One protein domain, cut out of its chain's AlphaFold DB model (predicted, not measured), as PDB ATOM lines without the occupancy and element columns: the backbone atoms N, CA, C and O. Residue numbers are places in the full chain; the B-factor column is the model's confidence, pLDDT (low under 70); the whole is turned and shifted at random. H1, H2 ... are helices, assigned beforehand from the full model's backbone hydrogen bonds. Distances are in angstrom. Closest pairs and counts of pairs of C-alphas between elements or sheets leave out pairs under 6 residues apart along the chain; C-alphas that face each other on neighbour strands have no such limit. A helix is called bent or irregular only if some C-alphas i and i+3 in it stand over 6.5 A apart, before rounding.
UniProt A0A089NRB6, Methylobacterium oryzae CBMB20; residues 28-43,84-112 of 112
ATOM      1  N   TYR A  28     185.065 231.009 194.827       84.62
ATOM      2  CA  TYR A  28     185.180 232.432 195.129       84.62
ATOM      3  C   TYR A  28     183.985 233.221 194.570       84.62
ATOM      4  O   TYR A  28     183.281 233.878 195.335       84.62
ATOM      5  N   ASP A  29     183.651 233.042 193.288       83.12
ATOM      6  CA  ASP A  29     182.520 233.730 192.636       83.12
ATOM      7  C   ASP A  29     181.172 233.362 193.252       83.12
ATOM      8  O   ASP A  29     180.184 234.090 193.131       83.12
ATOM      9  N   HIS A  30     181.078 232.187 193.876       83.94
ATOM     10  CA  HIS A  30     179.901 231.815 194.640       83.94
ATOM     11  C   HIS A  30     179.774 232.649 195.909       83.94
ATOM     12  O   HIS A  30     178.698 233.171 196.174       83.94
ATOM     13  N   LEU A  31     180.862 232.793 196.661       85.19
ATOM     14  CA  LEU A  31     180.856 233.407 197.984       85.19
ATOM     15  C   LEU A  31     180.854 234.934 197.935       85.19
ATOM     16  O   LEU A  31     180.187 235.540 198.769       85.19
ATOM     17  N   MET A  32     181.548 235.549 196.976       88.50
ATOM     18  CA  MET A  32     181.709 237.007 196.931       88.50
ATOM     19  C   MET A  32     180.382 237.773 196.890       88.50
ATOM     20  O   MET A  32     180.210 238.661 197.721       88.50
ATOM     21  N   PRO A  33     179.391 237.410 196.048       86.94
ATOM     22  CA  PRO A  33     178.096 238.088 196.074       86.94
ATOM     23  C   PRO A  33     177.347 237.904 197.395       86.94
ATOM     24  O   PRO A  33     176.708 238.832 197.869       86.94
ATOM     25  N   HIS A  34     177.470 236.740 198.043       86.56
ATOM     26  CA  HIS A  34     176.850 236.520 199.352       86.56
ATOM     27  C   HIS A  34     177.514 237.342 200.459       86.56
ATOM     28  O   HIS A  34     176.818 237.835 201.341       86.56
ATOM     29  N   LEU A  35     178.840 237.497 200.414       87.56
ATOM     30  CA  LEU A  35     179.566 238.366 201.334       87.56
ATOM     31  C   LEU A  35     179.165 239.829 201.126       87.56
ATOM     32  O   LEU A  35     178.829 240.511 202.088       87.56
ATOM     33  N   HIS A  36     179.144 240.276 199.873       88.75
ATOM     34  CA  HIS A  36     178.731 241.620 199.490       88.75
ATOM     35  C   HIS A  36     177.294 241.930 199.942       88.75
ATOM     36  O   HIS A  36     177.052 242.954 200.576       88.75
ATOM     37  N   ASP A  37     176.346 241.027 199.688       87.75
ATOM     38  CA  ASP A  37     174.948 241.222 200.084       87.75
ATOM     39  C   ASP A  37     174.763 241.186 201.603       87.75
ATOM     40  O   ASP A  37     173.920 241.908 202.131       87.75
ATOM     41  N   ALA A  38     175.538 240.363 202.316       87.62
ATOM     42  CA  ALA A  38     175.520 240.345 203.774       87.62
ATOM     43  C   ALA A  38     176.016 241.677 204.351       87.62
ATOM     44  O   ALA A  38     175.358 242.226 205.226       87.62
ATOM     45  N   LEU A  39     177.117 242.223 203.820       87.38
ATOM     46  CA  LEU A  39     177.664 243.515 204.247       87.38
ATOM     47  C   LEU A  39     176.712 244.680 203.952       87.38
ATOM     48  O   LEU A  39     176.575 245.580 204.773       87.38
ATOM     49  N   LYS A  40     176.016 244.655 202.811       87.19
ATOM     50  CA  LYS A  40     175.020 245.686 202.471       87.19
ATOM     51  C   LYS A  40     173.784 245.673 203.370       87.19
ATOM     52  O   LYS A  40     173.111 246.689 203.473       87.19
ATOM     53  N   ARG A  41     173.451 244.527 203.967       88.56
ATOM     54  CA  ARG A  41     172.280 244.365 204.846       88.56
ATOM     55  C   ARG A  41     172.598 244.571 206.324       88.56
ATOM     56  O   ARG A  41     171.678 244.609 207.130       88.56
ATOM     57  N   ASP A  42     173.875 244.629 206.681       90.62
ATOM     58  CA  ASP A  42     174.325 244.806 208.056       90.62
ATOM     59  C   ASP A  42     174.383 246.302 208.387       90.62
ATOM     60  O   ASP A  42     175.383 246.969 208.132       90.62
ATOM     61  N   GLU A  43     173.282 246.841 208.916       90.88
ATOM     62  CA  GLU A  43     173.152 248.267 209.242       90.88
ATOM     63  C   GLU A  43     174.173 248.732 210.288       90.88
ATOM     64  O   GLU A  43     174.683 249.846 210.195       90.88
ATOM     65  N   VAL A  84     189.545 246.240 184.491       94.56
ATOM     66  CA  VAL A  84     190.660 245.426 183.989       94.56
ATOM     67  C   VAL A  84     190.814 244.193 184.874       94.56
ATOM     68  O   VAL A  84     190.789 244.290 186.098       94.56
ATOM     69  N   TYR A  85     190.995 243.024 184.259       91.81
ATOM     70  CA  TYR A  85     191.209 241.772 184.983       91.81
ATOM     71  C   TYR A  85     192.702 241.498 185.169       91.81
ATOM     72  O   TYR A  85     193.449 241.428 184.194       91.81
ATOM     73  N   LEU A  86     193.121 241.278 186.417       91.88
ATOM     74  CA  LEU A  86     194.489 240.907 186.776       91.88
ATOM     75  C   LEU A  86     194.513 239.483 187.362       91.88
ATOM     76  O   LEU A  86     193.931 239.258 188.426       91.88
ATOM     77  N   PRO A  87     195.186 238.510 186.719       92.00
ATOM     78  CA  PRO A  87     195.343 237.174 187.284       92.00
ATOM     79  C   PRO A  87     196.051 237.213 188.643       92.00
ATOM     80  O   PRO A  87     197.050 237.910 188.800       92.00
ATOM     81  N   VAL A  88     195.602 236.399 189.608       90.56
ATOM     82  CA  VAL A  88     196.219 236.317 190.950       90.56
ATOM     83  C   VAL A  88     197.717 235.995 190.875       90.56
ATOM     84  O   VAL A  88     198.501 236.530 191.647       90.56
ATOM     85  N   SER A  89     198.134 235.156 189.922       92.31
ATOM     86  CA  SER A  89     199.545 234.806 189.704       92.31
ATOM     87  C   SER A  89     200.401 235.950 189.156       92.31
ATOM     88  O   SER A  89     201.620 235.837 189.175       92.31
ATOM     89  N   ALA A  90     199.779 237.011 188.635       93.88
ATOM     90  CA  ALA A  90     200.451 238.196 188.105       93.88
ATOM     91  C   ALA A  90     200.489 239.358 189.115       93.88
ATOM     92  O   ALA A  90     201.039 240.414 188.811       93.88
ATOM     93  N   GLN A  91     199.903 239.189 190.306       93.75
ATOM     94  CA  GLN A  91     200.001 240.173 191.383       93.75
ATOM     95  C   GLN A  91     201.392 240.115 192.020       93.75
ATOM     96  O   GLN A  91     201.951 239.033 192.186       93.75
ATOM     97  N   ALA A  92     201.927 241.275 192.413       95.56
ATOM     98  CA  ALA A  92     203.220 241.355 193.094       95.56
ATOM     99  C   ALA A  92     203.229 240.555 194.410       95.56
ATOM    100  O   ALA A  92     204.201 239.868 194.707       95.56
ATOM    101  N   ASP A  93     202.115 240.588 195.148       95.31
ATOM    102  CA  ASP A  93     201.866 239.711 196.288       95.31
ATOM    103  C   ASP A  93     200.532 238.962 196.115       95.31
ATOM    104  O   ASP A  93     199.474 239.463 196.507       95.31
ATOM    105  N   PRO A  94     200.551 237.728 195.580       93.19
ATOM    106  CA  PRO A  94     199.346 236.919 195.420       93.19
ATOM    107  C   PRO A  94     198.635 236.595 196.740       93.19
ATOM    108  O   PRO A  94     197.436 236.295 196.725       93.19
ATOM    109  N   SER A  95     199.344 236.616 197.876       92.81
ATOM    110  CA  SER A  95     198.771 236.307 199.191       92.81
ATOM    111  C   SER A  95     197.794 237.386 199.670       92.81
ATOM    112  O   SER A  95     196.835 237.065 200.374       92.81
ATOM    113  N   SER A  96     197.974 238.619 199.187       92.88
ATOM    114  CA  SER A  96     197.089 239.766 199.415       92.88
ATOM    115  C   SER A  96     195.811 239.756 198.564       92.88
ATOM    116  O   SER A  96     194.908 240.560 198.789       92.88
ATOM    117  N   SER A  97     195.686 238.833 197.602       93.19
ATOM    118  CA  SER A  97     194.495 238.773 196.750       93.19
ATOM    119  C   SER A  97     193.229 238.442 197.559       93.19
ATOM    120  O   SER A  97     193.273 237.578 198.446       93.19
ATOM    121  N   PRO A  98     192.059 239.016 197.208       91.88
ATOM    122  CA  PRO A  98     190.778 238.674 197.833       91.88
ATOM    123  C   PRO A  98     190.516 237.168 197.874       91.88
ATOM    124  O   PRO A  98     190.010 236.631 198.861       91.88
ATOM    125  N   HIS A  99     190.908 236.462 196.811       91.31
ATOM    126  CA  HIS A  99     190.787 235.013 196.713       91.31
ATOM    127  C   HIS A  99     191.617 234.294 197.785       91.31
ATOM    128  O   HIS A  99     191.082 233.429 198.486       91.31
ATOM    129  N   ARG A 100     192.899 234.646 197.953       91.75
ATOM    130  CA  ARG A 100     193.773 234.014 198.957       91.75
ATOM    131  C   ARG A 100     193.388 234.401 200.379       91.75
ATOM    132  O   ARG A 100     193.334 233.514 201.232       91.75
ATOM    133  N   ILE A 101     193.022 235.660 200.615       93.12
ATOM    134  CA  ILE A 101     192.522 236.130 201.914       93.12
ATOM    135  C   ILE A 101     191.257 235.362 202.311       93.12
ATOM    136  O   ILE A 101     191.161 234.859 203.432       93.12
ATOM    137  N   LEU A 102     190.290 235.224 201.400       90.50
ATOM    138  CA  LEU A 102     189.046 234.514 201.692       90.50
ATOM    139  C   LEU A 102     189.287 233.018 201.929       90.50
ATOM    140  O   LEU A 102     188.711 232.446 202.852       90.50
ATOM    141  N   ALA A 103     190.165 232.388 201.143       90.62
ATOM    142  CA  ALA A 103     190.555 230.995 201.350       90.62
ATOM    143  C   ALA A 103     191.196 230.778 202.734       90.62
ATOM    144  O   ALA A 103     190.826 229.839 203.442       90.62
ATOM    145  N   ALA A 104     192.098 231.676 203.145       91.81
ATOM    146  CA  ALA A 104     192.734 231.641 204.459       91.81
ATOM    147  C   ALA A 104     191.711 231.814 205.590       91.81
ATOM    148  O   ALA A 104     191.684 231.009 206.519       91.81
ATOM    149  N   LYS A 105     190.804 232.796 205.483       89.56
ATOM    150  CA  LYS A 105     189.748 233.025 206.487       89.56
ATOM    151  C   LYS A 105     188.760 231.859 206.605       89.56
ATOM    152  O   LYS A 105     188.200 231.649 207.674       89.56
ATOM    153  N   LEU A 106     188.544 231.101 205.528       87.69
ATOM    154  CA  LEU A 106     187.683 229.912 205.525       87.69
ATOM    155  C   LEU A 106     188.422 228.618 205.895       87.69
ATOM    156  O   LEU A 106     187.782 227.567 205.948       87.69
ATOM    157  N   GLY A 107     189.744 228.663 206.088       88.06
ATOM    158  CA  GLY A 107     190.565 227.484 206.374       88.06
ATOM    159  C   GLY A 107     190.562 226.431 205.258       88.06
ATOM    160  O   GLY A 107     190.824 225.259 205.519       88.06
ATOM    161  N   ARG A 108     190.223 226.806 204.015       85.12
ATOM    162  CA  ARG A 108     190.144 225.869 202.881       85.12
ATOM    163  C   ARG A 108     190.492 226.536 201.559       85.12
ATOM    164  O   ARG A 108     190.132 227.684 201.311       85.12
ATOM    165  N   ALA A 109     191.104 225.772 200.659       83.94
ATOM    166  CA  ALA A 109     191.345 226.231 199.297       83.94
ATOM    167  C   ALA A 109     190.020 226.469 198.550       83.94
ATOM    168  O   ALA A 109     189.117 225.625 198.548       83.94
ATOM    169  N   LEU A 110     189.916 227.613 197.876       81.06
ATOM    170  CA  LEU A 110     188.816 227.925 196.967       81.06
ATOM    171  C   LEU A 110     189.252 227.576 195.544       81.06
ATOM    172  O   LEU A 110     190.247 228.108 195.058       81.06
ATOM    173  N   ARG A 111     188.524 226.668 194.887       70.75
ATOM    174  CA  ARG A 111     188.790 226.306 193.489       70.75
ATOM    175  C   ARG A 111     188.387 227.458 192.568       70.75
ATOM    176  O   ARG A 111     187.249 227.919 192.685       70.75
ATOM    177  N   THR A 112     189.306 227.857 191.690       59.50
ATOM    178  CA  THR A 112     189.061 228.604 190.444       59.50
ATOM    179  C   THR A 112     188.242 227.769 189.470       59.50
ATOM    180  O   THR A 112     188.509 226.546 189.371       59.50
TER     181      THR A 112
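AT A GLANCE: This is residues 28 to 43 and 84 to 112 of the 112 residues of a protein of Methylobacterium oryzae CBMB20 (UniProt A0A089NRB6). A loose L of two helices: H1 and H2 come near each other close to where each begins, at Tyr 28, the first residue of H1, and His 99, which follows the first residue of H2, Pro 98, and residues 33 to 43 stick out as an arm. The unnamed stretch 84 to 97 leads into H2, and the tail after H2 folds back toward Tyr 28. The printed part has 45 residues, 22 of them, under half, in H1 then H2; the class is all helix, with no named strand. The radius of gyration of the C-alphas is 12.0 A; the spans are 35 by 27 by 17 A.

IN THESE COORDINATES: H1, residues 28 to 41, begins at C-alpha (185.180, 232.432, 195.129) and is 20.1 A long. It is only just irregular: C-alphas 30 and 33 are 6.7 A apart. H2, residues 98 to 105, ends at C-alpha (189.748, 233.025, 206.487).

HOW THE PARTS SIT: H1 and H2 are close but not clearly touching; their closest C-alphas, of Tyr 28 and His 99, are 6.4 A apart. Their lines are about perpendicular, at 81 degrees. Every O i to N i+4 pair is within hydrogen-bond range in H2, and 8 of 10 in H1.

THE WHOLE: Residues 44 to 83 are not printed; C-alphas 43 and 84 are 30.9 A apart across this cut. Residue 112 is under pLDDT 70.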